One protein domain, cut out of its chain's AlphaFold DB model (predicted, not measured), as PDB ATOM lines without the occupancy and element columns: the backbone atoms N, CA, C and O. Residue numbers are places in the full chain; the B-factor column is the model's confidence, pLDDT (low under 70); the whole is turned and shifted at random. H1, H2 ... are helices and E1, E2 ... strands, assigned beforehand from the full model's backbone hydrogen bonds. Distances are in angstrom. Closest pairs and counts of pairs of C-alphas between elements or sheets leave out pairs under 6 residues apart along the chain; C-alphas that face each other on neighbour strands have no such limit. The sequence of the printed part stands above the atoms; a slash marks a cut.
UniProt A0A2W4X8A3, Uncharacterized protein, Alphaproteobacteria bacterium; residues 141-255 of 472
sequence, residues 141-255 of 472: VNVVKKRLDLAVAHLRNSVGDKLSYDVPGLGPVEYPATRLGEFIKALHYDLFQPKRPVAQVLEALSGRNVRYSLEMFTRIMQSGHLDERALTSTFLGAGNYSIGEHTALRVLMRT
ATOM      1  N   VAL A 141      14.119   3.485   2.311       70.12
ATOM      2  CA  VAL A 141      14.608   4.744   1.718       70.12
ATOM      3  C   VAL A 141      16.032   5.065   2.185       70.12
ATOM      4  O   VAL A 141      16.868   5.508   1.394       70.12
ATOM      5  N   ASN A 142      16.343   4.758   3.449       76.88
ATOM      6  CA  ASN A 142      17.662   4.982   4.030       76.88
ATOM      7  C   ASN A 142      18.705   3.992   3.500       76.88
ATOM      8  O   ASN A 142      19.858   4.379   3.308       76.88
ATOM      9  N   VAL A 143      18.331   2.730   3.263       77.69
ATOM     10  CA  VAL A 143      19.278   1.739   2.736       77.69
ATOM     11  C   VAL A 143      19.625   2.019   1.288       77.69
ATOM     12  O   VAL A 143      20.811   1.993   0.956       77.69
ATOM     13  N   VAL A 144      18.636   2.325   0.440       72.88
ATOM     14  CA  VAL A 144      18.934   2.680  -0.955       72.88
ATOM     15  C   VAL A 144      19.842   3.887  -0.991       72.88
ATOM     16  O   VAL A 144      20.877   3.807  -1.635       72.88
ATOM     17  N   LYS A 145      19.538   4.937  -0.214       77.81
ATOM     18  CA  LYS A 145      20.393   6.123  -0.112       77.81
ATOM     19  C   LYS A 145      21.836   5.765   0.259       77.81
ATOM     20  O   LYS A 145      22.755   6.145  -0.456       77.81
ATOM     21  N   LYS A 146      22.045   4.988   1.332       83.06
ATOM     22  CA  LYS A 146      23.394   4.579   1.766       83.06
ATOM     23  C   LYS A 146      24.124   3.756   0.704       83.06
ATOM     24  O   LYS A 146      25.311   3.972   0.482       83.06
ATOM     25  N   ARG A 147      23.439   2.820   0.041       77.19
ATOM     26  CA  ARG A 147      24.043   2.025  -1.040       77.19
ATOM     27  C   ARG A 147      24.371   2.871  -2.262       77.19
ATOM     28  O   ARG A 147      25.404   2.649  -2.879       77.19
ATOM     29  N   LEU A 148      23.533   3.854  -2.566       76.19
ATOM     30  CA  LEU A 148      23.790   4.858  -3.585       76.19
ATOM     31  C   LEU A 148      25.061   5.636  -3.280       76.19
ATOM     32  O   LEU A 148      25.920   5.763  -4.139       76.19
ATOM     33  N   ASP A 149      25.189   6.131  -2.050       81.44
ATOM     34  CA  ASP A 149      26.354   6.897  -1.619       81.44
ATOM     35  C   ASP A 149      27.632   6.056  -1.725       81.44
ATOM     36  O   ASP A 149      28.647   6.556  -2.207       81.44
ATOM     37  N   LEU A 150      27.568   4.764  -1.375       83.75
ATOM     38  CA  LEU A 150      28.670   3.819  -1.576       83.75
ATOM     39  C   LEU A 150      28.991   3.597  -3.059       83.75
ATOM     40  O   LEU A 150      30.159   3.636  -3.433       83.75
ATOM     41  N   ALA A 151      27.980   3.402  -3.909       78.38
ATOM     42  CA  ALA A 151      28.174   3.232  -5.347       78.38
ATOM     43  C   ALA A 151      28.790   4.487  -5.982       78.38
ATOM     44  O   ALA A 151      29.731   4.388  -6.762       78.38
ATOM     45  N   VAL A 152      28.327   5.679  -5.594       76.31
ATOM     46  CA  VAL A 152      28.882   6.959  -6.052       76.31
ATOM     47  C   VAL A 152      30.316   7.155  -5.562       76.31
ATOM     48  O   VAL A 152      31.163   7.596  -6.336       76.31
ATOM     49  N   ALA A 153      30.616   6.812  -4.306       81.56
ATOM     50  CA  ALA A 153      31.981   6.861  -3.783       81.56
ATOM     51  C   ALA A 153      32.909   5.883  -4.524       81.56
ATOM     52  O   ALA A 153      34.031   6.241  -4.867       81.56
ATOM     53  N   HIS A 154      32.426   4.679  -4.830       83.38
ATOM     54  CA  HIS A 154      33.177   3.687  -5.593       83.38
ATOM     55  C   HIS A 154      33.433   4.139  -7.036       83.38
ATOM     56  O   HIS A 154      34.564   4.038  -7.504       83.38
ATOM     57  N   LEU A 155      32.426   4.702  -7.715       76.62
ATOM     58  CA  LEU A 155      32.565   5.258  -9.065       76.62
ATOM     59  C   LEU A 155      33.632   6.356  -9.119       76.62
ATOM     60  O   LEU A 155      34.459   6.349 -10.022       76.62
ATOM     61  N   ARG A 156      33.666   7.249  -8.121       73.62
ATOM     62  CA  ARG A 156      34.692   8.303  -8.021       73.62
ATOM     63  C   ARG A 156      36.117   7.762  -7.900       73.62
ATOM     64  O   ARG A 156      37.039   8.431  -8.341       73.62
ATOM     65  N   ASN A 157      36.291   6.586  -7.300       77.69
ATOM     66  CA  ASN A 157      37.609   5.991  -7.069       77.69
ATOM     67  C   ASN A 157      38.046   5.020  -8.180       77.69
ATOM     68  O   ASN A 157      39.219   4.664  -8.232       77.69
ATOM     69  N   SER A 158      37.114   4.551  -9.016       73.06
ATOM     70  CA  SER A 158      37.340   3.415  -9.931       73.06
ATOM     71  C   SER A 158      37.204   3.773 -11.411       73.06
ATOM     72  O   SER A 158      37.561   2.971 -12.269       73.06
ATOM     73  N   VAL A 159      36.665   4.952 -11.723       73.06
ATOM     74  CA  VAL A 159      36.422   5.426 -13.089       73.06
ATOM     75  C   VAL A 159      37.301   6.649 -13.348       73.06
ATOM     76  O   VAL A 159      37.503   7.457 -12.445       73.06
ATOM     77  N   GLY A 160      37.822   6.792 -14.571       71.38
ATOM     78  CA  GLY A 160      38.489   8.027 -14.996       71.38
ATOM     79  C   GLY A 160      37.551   9.243 -14.961       71.38
ATOM     80  O   GLY A 160      36.340   9.110 -14.791       71.38
ATOM     81  N   ASP A 161      38.090  10.445 -15.165       76.38
ATOM     82  CA  ASP A 161      37.322  11.696 -15.029       76.38
ATOM     83  C   ASP A 161      36.105  11.795 -15.966       76.38
ATOM     84  O   ASP A 161      35.151  12.534 -15.691       76.38
ATOM     85  N   LYS A 162      36.117  11.036 -17.067       80.50
ATOM     86  CA  LYS A 162      35.077  11.027 -18.095       80.50
ATOM     87  C   LYS A 162      34.569   9.619 -18.388       80.50
ATOM     88  O   LYS A 162      35.320   8.649 -18.372       80.50
ATOM     89  N   LEU A 163      33.284   9.553 -18.706       80.25
ATOM     90  CA  LEU A 163      32.560   8.386 -19.191       80.25
ATOM     91  C   LEU A 163      31.989   8.685 -20.578       80.25
ATOM     92  O   LEU A 163      31.706   9.843 -20.890       80.25
ATOM     93  N   SER A 164      31.794   7.647 -21.390       81.56
ATOM     94  CA  SER A 164      31.153   7.754 -22.702       81.56
ATOM     95  C   SER A 164      30.154   6.623 -22.944       81.56
ATOM     96  O   SER A 164      30.305   5.519 -22.419       81.56
ATOM     97  N   TYR A 165      29.106   6.916 -23.711       81.50
ATOM     98  CA  TYR A 165      28.111   5.948 -24.181       81.50
ATOM     99  C   TYR A 165      27.525   6.403 -25.515       81.50
ATOM    100  O   TYR A 165      27.454   7.602 -25.784       81.50
ATOM    101  N   ASP A 166      27.090   5.452 -26.338       79.56
ATOM    102  CA  ASP A 166      26.466   5.739 -27.626       79.56
ATOM    103  C   ASP A 166      24.954   5.903 -27.488       79.56
ATOM    104  O   ASP A 166      24.264   5.037 -26.950       79.56
ATOM    105  N   VAL A 167      24.430   7.007 -28.025       76.56
ATOM    106  CA  VAL A 167      22.990   7.276 -28.073       76.56
ATOM    107  C   VAL A 167      22.480   7.111 -29.507       76.56
ATOM    108  O   VAL A 167      22.981   7.789 -30.415       76.56
ATOM    109  N   PRO A 168      21.444   6.283 -29.754       72.69
ATOM    110  CA  PRO A 168      20.889   6.079 -31.089       72.69
ATOM    111  C   PRO A 168      20.462   7.386 -31.786       72.69
ATOM    112  O   PRO A 168      19.478   8.047 -31.419       72.69
ATOM    113  N   GLY A 169      21.194   7.740 -32.846       74.19
ATOM    114  CA  GLY A 169      20.986   8.947 -33.653       74.19
ATOM    115  C   GLY A 169      21.678  10.217 -33.140       74.19
ATOM    116  O   GLY A 169      21.612  11.226 -33.832       74.19
ATOM    117  N   LEU A 170      22.334  10.180 -31.974       73.38
ATOM    118  CA  LEU A 170      23.187  11.268 -31.463       73.38
ATOM    119  C   LEU A 170      24.689  10.933 -31.523       73.38
ATOM    120  O   LEU A 170      25.494  11.856 -31.589       73.38
ATOM    121  N   GLY A 171      25.065   9.649 -31.539       80.06
ATOM    122  CA  GLY A 171      26.467   9.216 -31.503       80.06
ATOM    123  C   GLY A 171      27.037   9.165 -30.076       80.06
ATOM    124  O   GLY A 171      26.252   9.127 -29.120       80.06
ATOM    125  N   PRO A 172      28.374   9.143 -29.919       82.75
ATOM    126  CA  PRO A 172      29.018   9.027 -28.616       82.75
ATOM    127  C   PRO A 172      28.846  10.311 -27.801       82.75
ATOM    128  O   PRO A 172      29.191  11.409 -28.242       82.75
ATOM    129  N   VAL A 173      28.336  10.166 -26.582       81.75
ATOM    130  CA  VAL A 173      28.161  11.251 -25.616       81.75
ATOM    131  C   VAL A 173      29.178  11.080 -24.494       81.75
ATOM    132  O   VAL A 173      29.092  10.131 -23.716       81.75
ATOM    133  N   GLU A 174      30.122  12.017 -24.388       83.62
ATOM    134  CA  GLU A 174      31.065  12.096 -23.267       83.62
ATOM    135  C   GLU A 174      30.531  12.971 -22.131       83.62
ATOM    136  O   GLU A 174      29.962  14.042 -22.357       83.62
ATOM    137  N   TYR A 175      30.770  12.554 -20.889       78.81
ATOM    138  CA  TYR A 175      30.352  13.303 -19.712       78.81
ATOM    139  C   TYR A 175      31.245  13.046 -18.486       78.81
ATOM    140  O   TYR A 175      31.870  11.991 -18.386       78.81
ATOM    141  N   PRO A 176      31.299  13.977 -17.511       80.94
ATOM    142  CA  PRO A 176      32.071  13.776 -16.286       80.94
ATOM    143  C   PRO A 176      31.503  12.647 -15.422       80.94
ATOM    144  O   PRO A 176      30.293  12.608 -15.184       80.94
ATOM    145  N   ALA A 177      32.356  11.789 -14.854       76.75
ATOM    146  CA  ALA A 177      31.916  10.679 -13.998       76.75
ATOM    147  C   ALA A 177      31.047  11.133 -12.802       76.75
ATOM    148  O   ALA A 177      30.152  10.413 -12.352       76.75
ATOM    149  N   THR A 178      31.242  12.365 -12.322       76.50
ATOM    150  CA  THR A 178      30.436  12.985 -11.258       76.50
ATOM    151  C   THR A 178      28.951  13.102 -11.604       76.50
ATOM    152  O   THR A 178      28.117  12.878 -10.722       76.50
ATOM    153  N   ARG A 179      28.601  13.360 -12.875       76.94
ATOM    154  CA  ARG A 179      27.201  13.499 -13.307       76.94
ATOM    155  C   ARG A 179      26.408  12.207 -13.167       76.94
ATOM    156  O   ARG A 179      25.222  12.259 -12.862       76.94
ATOM    157  N   LEU A 180      27.051  11.044 -13.314       75.94
ATOM    158  CA  LEU A 180      26.386   9.756 -13.089       75.94
ATOM    159  C   LEU A 180      25.909   9.635 -11.640       75.94
ATOM    160  O   LEU A 180      24.770   9.248 -11.386       75.94
ATOM    161  N   GLY A 181      26.759  10.016 -10.685       75.56
ATOM    162  CA  GLY A 181      26.397   9.967  -9.274       75.56
ATOM    163  C   GLY A 181      25.306  10.967  -8.891       75.56
ATOM    164  O   GLY A 181      24.425  10.633  -8.099       75.56
ATOM    165  N   GLU A 182      25.332  12.169  -9.467       77.12
ATOM    166  CA  GLU A 182      24.281  13.180  -9.286       77.12
ATOM    167  C   GLU A 182      22.944  12.721  -9.871       77.12
ATOM    168  O   GLU A 182      21.917  12.817  -9.201       77.12
ATOM    169  N   PHE A 183      22.963  12.145 -11.074       77.31
ATOM    170  CA  PHE A 183      21.780  11.596 -11.728       77.31
ATOM    171  C   PHE A 183      21.134  10.481 -10.903       77.31
ATOM    172  O   PHE A 183      19.938  10.524 -10.614       77.31
ATOM    173  N   ILE A 184      21.934   9.508 -10.464       76.62
ATOM    174  CA  ILE A 184      21.455   8.392  -9.651       76.62
ATOM    175  C   ILE A 184      20.819   8.918  -8.343       76.62
ATOM    176  O   ILE A 184      19.758   8.440  -7.930       76.62
ATOM    177  N   LYS A 185      21.421   9.938  -7.707       77.81
ATOM    178  CA  LYS A 185      20.879  10.613  -6.511       77.81
ATOM    179  C   LYS A 185      19.573  11.352  -6.780       77.81
ATOM    180  O   LYS A 185      18.641  11.228  -5.986       77.81
ATOM    181  N   ALA A 186      19.497  12.094  -7.881       78.38
ATOM    182  CA  ALA A 186      18.286  12.800  -8.280       78.38
ATOM    183  C   ALA A 186      17.134  11.817  -8.518       78.38
ATOM    184  O   ALA A 186      16.026  12.044  -8.033       78.38
ATOM    185  N   LEU A 187      17.410  10.683  -9.170       78.06
ATOM    186  CA  LEU A 187      16.394   9.666  -9.397       78.06
ATOM    187  C   LEU A 187      15.937   8.986  -8.105       78.06
ATOM    188  O   LEU A 187      14.742   8.777  -7.910       78.06
ATOM    189  N   HIS A 188      16.867   8.654  -7.208       79.06
ATOM    190  CA  HIS A 188      16.516   8.136  -5.885       79.06
ATOM    191  C   HIS A 188      15.572   9.096  -5.154       79.06
ATOM    192  O   HIS A 188      14.525   8.675  -4.661       79.06
ATOM    193  N   TYR A 189      15.897  10.390  -5.143       78.94
ATOM    194  CA  TYR A 189      15.049  11.401  -4.520       78.94
ATOM    195  C   TYR A 189      13.672  11.495  -5.189       78.94
ATOM    196  O   TYR A 189      12.662  11.548  -4.491       78.94
ATOM    197  N   ASP A 190      13.619  11.470  -6.523       80.31
ATOM    198  CA  ASP A 190      12.372  11.511  -7.284       80.31
ATOM    199  C   ASP A 190      11.491  10.283  -7.012       80.31
ATOM    200  O   ASP A 190      10.299  10.434  -6.768       80.31
ATOM    201  N   LEU A 191      12.030   9.063  -7.009       79.56
ATOM    202  CA  LEU A 191      11.234   7.841  -6.823       79.56
ATOM    203  C   LEU A 191      10.733   7.652  -5.387       79.56
ATOM    204  O   LEU A 191       9.626   7.147  -5.201       79.56
ATOM    205  N   PHE A 192      11.515   8.071  -4.388       77.81
ATOM    206  CA  PHE A 192      11.213   7.857  -2.964       77.81
ATOM    207  C   PHE A 192      10.735   9.108  -2.234       77.81
ATOM    208  O   PHE A 192      10.712   9.150  -1.002       77.81
ATOM    209  N   GLN A 193      10.332  10.139  -2.973       81.75
ATOM    210  CA  GLN A 193       9.740  11.316  -2.362       81.75
ATOM    211  C   GLN A 193       8.413  10.934  -1.670       81.75
ATOM    212  O   GLN A 193       7.515  10.425  -2.345       81.75
ATOM    213  N   PRO A 194       8.212  11.245  -0.370       70.00
ATOM    214  CA  PRO A 194       7.045  10.778   0.395       70.00
ATOM    215  C   PRO A 194       5.675  11.150  -0.189       70.00
ATOM    216  O   PRO A 194       4.671  10.518   0.114       70.00
ATOM    217  N   LYS A 195       5.613  12.197  -1.018       75.56
ATOM    218  CA  LYS A 195       4.372  12.679  -1.642       75.56
ATOM    219  C   LYS A 195       4.006  11.941  -2.934       75.56
ATOM    220  O   LYS A 195       2.937  12.200  -3.483       75.56
ATOM    221  N   ARG A 196       4.877  11.075  -3.462       80.19
ATOM    222  CA  ARG A 196       4.629  10.400  -4.740       80.19
ATOM    223  C   ARG A 196       3.923   9.062  -4.525       80.19
ATOM    224  O   ARG A 196       4.418   8.244  -3.755       80.19
ATOM    225  N   PRO A 197       2.839   8.779  -5.270       80.81
ATOM    226  CA  PRO A 197       2.162   7.482  -5.207       80.81
ATOM    227  C   PRO A 197       3.092   6.289  -5.471       80.81
ATOM    228  O   PRO A 197       2.943   5.242  -4.853       80.81
ATOM    229  N   VAL A 198       4.090   6.458  -6.346       83.94
ATOM    230  CA  VAL A 198       5.085   5.418  -6.665       83.94
ATOM    231  C   VAL A 198       5.914   5.022  -5.444       83.94
ATOM    232  O   VAL A 198       6.180   3.839  -5.266       83.94
ATOM    233  N   ALA A 199       6.286   5.977  -4.583       84.31
ATOM    234  CA  ALA A 199       7.056   5.692  -3.374       84.31
ATOM    235  C   ALA A 199       6.271   4.760  -2.442       84.31
ATOM    236  O   ALA A 199       6.804   3.755  -1.980       84.31
ATOM    237  N   GLN A 200       4.977   5.042  -2.258       86.00
ATOM    238  CA  GLN A 200       4.076   4.206  -1.467       86.00
ATOM    239  C   GLN A 200       3.932   2.796  -2.053       86.00
ATOM    240  O   GLN A 200       3.898   1.823  -1.303       86.00
ATOM    241  N   VAL A 201       3.870   2.674  -3.385       89.56
ATOM    242  CA  VAL A 201       3.835   1.366  -4.057       89.56
ATOM    243  C   VAL A 201       5.135   0.601  -3.814       89.56
ATOM    244  O   VAL A 201       5.086  -0.541  -3.373       89.56
ATOM    245  N   LEU A 202       6.293   1.226  -4.036       87.44
ATOM    246  CA  LEU A 202       7.602   0.599  -3.833       87.44
ATOM    247  C   LEU A 202       7.805   0.143  -2.383       87.44
ATOM    248  O   LEU A 202       8.253  -0.979  -2.148       87.44
ATOM    249  N   GLU A 203       7.445   0.985  -1.414       85.81
ATOM    250  CA  GLU A 203       7.514   0.643   0.008       85.81
ATOM    251  C   GLU A 203       6.643  -0.575   0.325       85.81
ATOM    252  O   GLU A 203       7.137  -1.551   0.891       85.81
ATOM    253  N   ALA A 204       5.382  -0.562  -0.108       89.19
ATOM    254  CA  ALA A 204       4.439  -1.639   0.163       89.19
ATOM    255  C   ALA A 204       4.806  -2.968  -0.509       89.19
ATOM    256  O   ALA A 204       4.701  -4.012   0.132       89.19
ATOM    257  N   LEU A 205       5.256  -2.936  -1.771       89.44
ATOM    258  CA  LEU A 205       5.711  -4.130  -2.490       89.44
ATOM    259  C   LEU A 205       6.950  -4.739  -1.829       89.44
ATOM    260  O   LEU A 205       7.075  -5.957  -1.762       89.44
ATOM    261  N   SER A 206       7.859  -3.907  -1.313       84.25
ATOM    262  CA  SER A 206       9.047  -4.422  -0.634       84.25
ATOM    263  C   SER A 206       8.800  -4.936   0.780       84.25
ATOM    264  O   SER A 206       9.584  -5.744   1.282       84.25
ATOM    265  N   GLY A 207       7.754  -4.445   1.452       80.19
ATOM    266  CA  GLY A 207       7.529  -4.711   2.867       80.19
ATOM    267  C   GLY A 207       8.767  -4.362   3.701       80.19
ATOM    268  O   GLY A 207       9.295  -3.252   3.639       80.19
ATOM    269  N   ARG A 208       9.269  -5.333   4.473       71.06
ATOM    270  CA  ARG A 208      10.512  -5.199   5.262       71.06
ATOM    271  C   ARG A 208      11.754  -5.742   4.540       71.06
ATOM    272  O   ARG A 208      12.843  -5.753   5.114       71.06
ATOM    273  N   ASN A 209      11.619  -6.190   3.289       76.44
ATOM    274  CA  ASN A 209      12.697  -6.815   2.531       76.44
ATOM    275  C   ASN A 209      13.469  -5.789   1.692       76.44
ATOM    276  O   ASN A 209      13.184  -5.544   0.521       76.44
ATOM    277  N   VAL A 210      14.532  -5.259   2.294       74.75
ATOM    278  CA  VAL A 210      15.457  -4.299   1.674       74.75
ATOM    279  C   VAL A 210      16.078  -4.811   0.365       74.75
ATOM    280  O   VAL A 210      16.397  -4.010  -0.517       74.75
ATOM    281  N   ARG A 211      16.278  -6.131   0.219       76.94
ATOM    282  CA  ARG A 211      16.840  -6.719  -1.008       76.94
ATOM    283  C   ARG A 211      15.866  -6.551  -2.169       76.94
ATOM    284  O   ARG A 211      16.278  -6.054  -3.211       76.94
ATOM    285  N   TYR A 212      14.597  -6.886  -1.944       79.69
ATOM    286  CA  TYR A 212      13.523  -6.712  -2.925       79.69
ATOM    287  C   TYR A 212      13.418  -5.258  -3.382       79.69
ATOM    288  O   TYR A 212      13.291  -4.962  -4.567       79.69
ATOM    289  N   SER A 213      13.550  -4.319  -2.448       77.38
ATOM    290  CA  SER A 213      13.459  -2.903  -2.770       77.38
ATOM    291  C   SER A 213      14.624  -2.381  -3.624       77.38
ATOM    292  O   SER A 213      14.428  -1.557  -4.518       77.38
ATOM    293  N   LEU A 214      15.848  -2.839  -3.349       79.19
ATOM    294  CA  LEU A 214      17.022  -2.505  -4.161       79.19
ATOM    295  C   LEU A 214      16.943  -3.126  -5.547       79.19
ATOM    296  O   LEU A 214      17.357  -2.496  -6.519       79.19
ATOM    297  N   GLU A 215      16.405  -4.338  -5.631       84.19
ATOM    298  CA  GLU A 215      16.131  -4.985  -6.899       84.19
ATOM    299  C   GLU A 215      15.138  -4.152  -7.713       84.19
ATOM    300  O   GLU A 215      15.471  -3.761  -8.826       84.19
ATOM    301  N   MET A 216      13.999  -3.744  -7.135       86.75
ATOM    302  CA  MET A 216      13.037  -2.845  -7.792       86.75
ATOM    303  C   MET A 216      13.687  -1.553  -8.300       86.75
ATOM    304  O   MET A 216      13.487  -1.173  -9.452       86.75
ATOM    305  N   PHE A 217      14.495  -0.886  -7.469       81.94
ATOM    306  CA  PHE A 217      15.200   0.332  -7.876       81.94
ATOM    307  C   PHE A 217      16.171   0.075  -9.037       81.94
ATOM    308  O   PHE A 217      16.185   0.823 -10.013       81.94
ATOM    309  N   THR A 218      16.944  -1.010  -8.963       83.12
ATOM    310  CA  THR A 218      17.899  -1.402 -10.011       83.12
ATOM    311  C   THR A 218      17.177  -1.736 -11.315       83.12
ATOM    312  O   THR A 218      17.602  -1.289 -12.377       83.12
ATOM    313  N   ARG A 219      16.038  -2.435 -11.245       86.50
ATOM    314  CA  ARG A 219      15.194  -2.729 -12.409       86.50
ATOM    315  C   ARG A 219      14.652  -1.463 -13.051       86.50
ATOM    316  O   ARG A 219      14.698  -1.355 -14.267       86.50
ATOM    317  N   ILE A 220      14.195  -0.487 -12.261       84.31
ATOM    318  CA  ILE A 220      13.761   0.819 -12.783       84.31
ATOM    319  C   ILE A 220      14.904   1.509 -13.529       84.31
ATOM    320  O   ILE A 220      14.687   1.951 -14.650       84.31
ATOM    321  N   MET A 221      16.112   1.531 -12.961       77.88
ATOM    322  CA  MET A 221      17.301   2.127 -13.588       77.88
ATOM    323  C   MET A 221      17.710   1.452 -14.902       77.88
ATOM    324  O   MET A 221      18.112   2.136 -15.837       77.88
ATOM    325  N   GLN A 222      17.652   0.120 -14.958       79.56
ATOM    326  CA  GLN A 222      18.108  -0.681 -16.101       79.56
ATOM    327  C   GLN A 222      17.023  -0.899 -17.160       79.56
ATOM    328  O   GLN A 222      17.261  -1.544 -18.178       79.56
ATOM    329  N   SER A 223      15.811  -0.411 -16.913       79.38
ATOM    330  CA  SER A 223      14.670  -0.746 -17.746       79.38
ATOM    331  C   SER A 223      14.755  -0.104 -19.127       79.38
ATOM    332  O   SER A 223      14.790   1.119 -19.251       79.38
ATOM    333  N   GLY A 224      14.604  -0.924 -20.171       68.56
ATOM    334  CA  GLY A 224      14.382  -0.452 -21.544       68.56
ATOM    335  C   GLY A 224      13.042   0.274 -21.753       68.56
ATOM    336  O   GLY A 224      12.739   0.703 -22.863       68.56
ATOM    337  N   HIS A 225      12.212   0.409 -20.708       69.88
ATOM    338  CA  HIS A 225      11.003   1.240 -20.734       69.88
ATOM    339  C   HIS A 225      11.290   2.720 -20.419       69.88
ATOM    340  O   HIS A 225      10.369   3.539 -20.510       69.88
ATOM    341  N   LEU A 226      12.525   3.074 -20.042       73.06
ATOM    342  CA  LEU A 226      12.970   4.461 -19.903       73.06
ATOM    343  C   LEU A 226      13.416   5.026 -21.260       73.06
ATOM    344  O   LEU A 226      14.093   4.361 -22.034       73.06
ATOM    345  N   ASP A 227      13.041   6.272 -21.549       69.38
ATOM    346  CA  ASP A 227      13.452   6.949 -22.782       69.38
ATOM    347  C   ASP A 227      14.908   7.430 -22.668       69.38
ATOM    348  O   ASP A 227      15.192   8.400 -21.962       69.38
ATOM    349  N   GLU A 228      15.820   6.766 -23.383       67.81
ATOM    350  CA  GLU A 228      17.253   7.091 -23.453       67.81
ATOM    351  C   GLU A 228      17.521   8.545 -23.857       67.81
ATOM    352  O   GLU A 228      18.468   9.158 -23.365       67.81
ATOM    353  N   ARG A 229      16.683   9.150 -24.709       65.19
ATOM    354  CA  ARG A 229      16.849  10.552 -25.126       65.19
ATOM    355  C   ARG A 229      16.380  11.508 -24.045       65.19
ATOM    356  O   ARG A 229      17.035  12.523 -23.803       65.19
ATOM    357  N   ALA A 230      15.275  11.190 -23.374       64.44
ATOM    358  CA  ALA A 230      14.835  11.945 -22.204       64.44
ATOM    359  C   ALA A 230      15.878  11.856 -21.081       64.44
ATOM    360  O   ALA A 230      16.171  12.862 -20.439       64.44
ATOM    361  N   LEU A 231      16.501  10.690 -20.899       67.06
ATOM    362  CA  LEU A 231      17.615  10.505 -19.975       67.06
ATOM    363  C   LEU A 231      18.811  11.367 -20.386       67.06
ATOM    364  O   LEU A 231      19.220  12.225 -19.615       67.06
ATOM    365  N   THR A 232      19.297  11.228 -21.621       65.50
ATOM    366  CA  THR A 232      20.465  11.952 -22.155       65.50
ATOM    367  C   THR A 232      20.284  13.472 -22.105       65.50
ATOM    368  O   THR A 232      21.156  14.190 -21.628       65.50
ATOM    369  N   SER A 233      19.139  13.989 -22.557       62.62
ATOM    370  CA  SER A 233      18.840  15.431 -22.539       62.62
ATOM    371  C   SER A 233      18.772  15.998 -21.121       62.62
ATOM    372  O   SER A 233      19.315  17.073 -20.863       62.62
ATOM    373  N   THR A 234      18.179  15.257 -20.183       63.62
ATOM    374  CA  THR A 234      18.143  15.663 -18.772       63.62
ATOM    375  C   THR A 234      19.499  15.506 -18.093       63.62
ATOM    376  O   THR A 234      19.813  16.224 -17.158       63.62
ATOM    377  N   PHE A 235      20.318  14.578 -18.572       62.94
ATOM    378  CA  PHE A 235      21.663  14.340 -18.074       62.94
ATOM    379  C   PHE A 235      22.656  15.410 -18.561       62.94
ATOM    380  O   PHE A 235      23.601  15.766 -17.853       62.94
ATOM    381  N   LEU A 236      22.440  15.948 -19.767       63.59
ATOM    382  CA  LEU A 236      23.250  17.004 -20.375       63.59
ATOM    383  C   LEU A 236      22.803  18.420 -19.955       63.59
ATOM    384  O   LEU A 236      23.667  19.286 -19.791       63.59
ATOM    385  N   GLY A 237      21.508  18.652 -19.706       59.91
ATOM    386  CA  GLY A 237      20.950  19.913 -19.189       59.91
ATOM    387  C   GLY A 237      20.706  19.924 -17.670       59.91
ATOM    388  O   GLY A 237      20.621  18.885 -17.038       59.91
ATOM    389  N   ALA A 238      20.569  21.102 -17.056       46.31
ATOM    390  CA  ALA A 238      20.371  21.282 -15.605       46.31
ATOM    391  C   ALA A 238      18.940  20.944 -15.109       46.31
ATOM    392  O   ALA A 238      18.344  21.700 -14.341       46.31
ATOM    393  N   GLY A 239      18.343  19.855 -15.598       55.00
ATOM    394  CA  GLY A 239      16.975  19.454 -15.266       55.00
ATOM    395  C   GLY A 239      16.912  18.318 -14.245       55.00
ATOM    396  O   GLY A 239      17.729  17.404 -14.266       55.00
ATOM    397  N   ASN A 240      15.894  18.328 -13.381       60.69
ATOM    398  CA  ASN A 240      15.558  17.164 -12.561       60.69
ATOM    399  C   ASN A 240      14.830  16.128 -13.432       60.69
ATOM    400  O   ASN A 240      13.701  16.371 -13.862       60.69
ATOM    401  N   TYR A 241      15.454  14.974 -13.678       68.62
ATOM    402  CA  TYR A 241      14.786  13.848 -14.333       68.62
ATOM    403  C   TYR A 241      13.743  13.259 -13.385       68.62
ATOM    404  O   TYR A 241      14.076  12.845 -12.274       68.62
ATOM    405  N   SER A 242      12.484  13.225 -13.825       74.12
ATOM    406  CA  SER A 242      11.394  12.612 -13.071       74.12
ATOM    407  C   SER A 242      10.809  11.447 -13.852       74.12
ATOM    408  O   SER A 242      10.336  11.616 -14.978       74.12
ATOM    409  N   ILE A 243      10.806  10.259 -13.248       77.81
ATOM    410  CA  ILE A 243      10.157   9.091 -13.848       77.81
ATOM    411  C   ILE A 243       8.657   9.218 -13.628       77.81
ATOM    412  O   ILE A 243       8.185   9.293 -12.494       77.81
ATOM    413  N   GLY A 244       7.885   9.218 -14.714       80.62
ATOM    414  CA  GLY A 244       6.428   9.219 -14.630       80.62
ATOM    415  C   GLY A 244       5.894   7.969 -13.925       80.62
ATOM    416  O   GLY A 244       6.391   6.866 -14.140       80.62
ATOM    417  N   GLU A 245       4.829   8.126 -13.132       85.31
ATOM    418  CA  GLU A 245       4.195   7.024 -12.386       85.31
ATOM    419  C   GLU A 245       3.863   5.820 -13.277       85.31
ATOM    420  O   GLU A 245       4.174   4.688 -12.921       85.31
ATOM    421  N   HIS A 246       3.308   6.055 -14.468       86.38
ATOM    422  CA  HIS A 246       2.987   4.988 -15.420       86.38
ATOM    423  C   HIS A 246       4.218   4.198 -15.874       86.38
ATOM    424  O   HIS A 246       4.138   2.983 -16.026       86.38
ATOM    425  N   THR A 247       5.354   4.872 -16.068       85.88
ATOM    426  CA  THR A 247       6.606   4.220 -16.456       85.88
ATOM    427  C   THR A 247       7.140   3.385 -15.302       85.88
ATOM    428  O   THR A 247       7.426   2.213 -15.504       85.88
ATOM    429  N   ALA A 248       7.186   3.936 -14.084       88.06
ATOM    430  CA  ALA A 248       7.613   3.184 -12.906       88.06
ATOM    431  C   ALA A 248       6.746   1.933 -12.686       88.06
ATOM    432  O   ALA A 248       7.281   0.836 -12.554       88.06
ATOM    433  N   LEU A 249       5.415   2.070 -12.730       90.25
ATOM    434  CA  LEU A 249       4.494   0.936 -12.606       90.25
ATOM    435  C   LEU A 249       4.715  -0.106 -13.704       90.25
ATOM    436  O   LEU A 249       4.757  -1.295 -13.408       90.25
ATOM    437  N   ARG A 250       4.919   0.322 -14.954       89.44
ATOM    438  CA  ARG A 250       5.223  -0.593 -16.059       89.44
ATOM    439  C   ARG A 250       6.473  -1.421 -15.785       89.44
ATOM    440  O   ARG A 250       6.439  -2.628 -16.011       89.44
ATOM    441  N   VAL A 251       7.544  -0.800 -15.288       89.50
ATOM    442  CA  VAL A 251       8.763  -1.538 -14.934       89.50
ATOM    443  C   VAL A 251       8.510  -2.503 -13.783       89.50
ATOM    444  O   VAL A 251       8.952  -3.642 -13.842       89.50
ATOM    445  N   LEU A 252       7.772  -2.087 -12.754       90.19
ATOM    446  CA  LEU A 252       7.477  -2.958 -11.612       90.19
ATOM    447  C   LEU A 252       6.642  -4.180 -11.995       90.19
ATOM    448  O   LEU A 252       6.836  -5.257 -11.434       90.19
ATOM    449  N   MET A 253       5.741  -4.014 -12.962       90.69
ATOM    450  CA  MET A 253       4.936  -5.106 -13.495       90.69
ATOM    451  C   MET A 253       5.734  -6.013 -14.426       90.69
ATOM    452  O   MET A 253       5.657  -7.224 -14.305       90.69
ATOM    453  N   ARG A 254       6.477  -5.451 -15.384       87.62
ATOM    454  CA  ARG A 254       7.043  -6.233 -16.498       87.62
ATOM    455  C   ARG A 254       8.515  -6.565 -16.333       87.62
ATOM    456  O   ARG A 254       9.003  -7.481 -16.981       87.62
ATOM    457  N   THR A 255       9.236  -5.858 -15.470       86.00
ATOM    458  CA  THR A 255      10.696  -5.945 -15.324       86.00
ATOM    459  C   THR A 255      11.405  -5.788 -16.675       86.00
ATOM    460  O   THR A 255      11.280  -4.732 -17.301       86.00
TER     461      THR A 255
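This is residues 141 to 255 of the 472 residues of an uncharacterized protein of Alphaproteobacteria bacterium (UniProt A0A2W4X8A3). Two long helices, H1 and H2, lie side by side and run opposite ways; at the end where H1 ends and H2 begins, the strand hairpin E1 and E2 joins them and reaches away from the pair. Toward the other end H3, H4 and H6 form a triangle of touching helices, while the short H5 sits loosely between the hairpin and H2, touching no helix. The printed part has 115 residues, with six named helices and two named strands in the order H1, E1, E2, H2, H3, H4, H5, H6; the sheet E1 - E2 is antiparallel and the class is mostly helix. The whole is compact, with a radius of gyration of the C-alphas of 14.5 A and spans of 39 by 31 by 23 A.

H1, residues 141 to 158, touches H2, residues 177 to 191, at a shallow tilt of 9 degrees, opposite ways; their closest C-alphas, of Val 152 and Gly 181, are 5.1 A apart. E1, residues 162 to 167, and E2, residues 171 to 176, form an antiparallel hairpin, with N 163 and O 175 at 2.8 A and N 173 and O 165 at 2.8 A, within hydrogen-bond range. H3, residues 197 to 206, touches H4, residues 210 to 222, at a steep tilt of 50 degrees, opposite ways; the closest C-alphas, of Ser 206 and Ser 213, are 5.1 A apart, and H4 touches H3 with residues 212 to 216 alone. H4 is close to H1 but not clearly touching, with the closest C-alphas, of Val 144 and Leu 214, at 6.4 A. H5, residues 228 to 236, is close to H2 but not clearly touching: the closest C-alphas, of Phe 183 and Phe 235, are 6.9 A apart. H5 and E2 are near each other. H6, residues 245 to 254, touches H3 at a shallow tilt of 25 degrees, the same way, with the closest C-alphas, of Val 198 and Glu 245, at 6.0 A. H6 also touches residues 216 to 220 of H4, with the closest C-alphas, of Ile 220 and Val 251, at 5.9 A; at 72 degrees they are only just about perpendicular. Every O i to N i+4 pair is within hydrogen-bond range in H1, H3, H4, H5 and H6, and 10 of 11 are in H2.

H1 begins at C-alpha 141, (14.608, 4.744, 1.718), and is 25.6 A long. E1 and E2 measure 16.1 A and 16.8 A. H2, 22.1 A, ends at C-alpha 191, (11.234, 7.841, -6.823). H4 is 18.3 A long; H3, H5 and H6 are shorter. H6 ends at C-alpha 254, (7.043, -6.233, -16.498).

The C-alphas farthest apart, of Gly 169 and Arg 208, are 42.7 A apart. The printed part has no cut and no long link; the link H5 to H6, eight residues, is short and the others are tight. Mean pLDDT of the printed part is 77.7, and residues 224 to 225 and 227 to 241 are under 70.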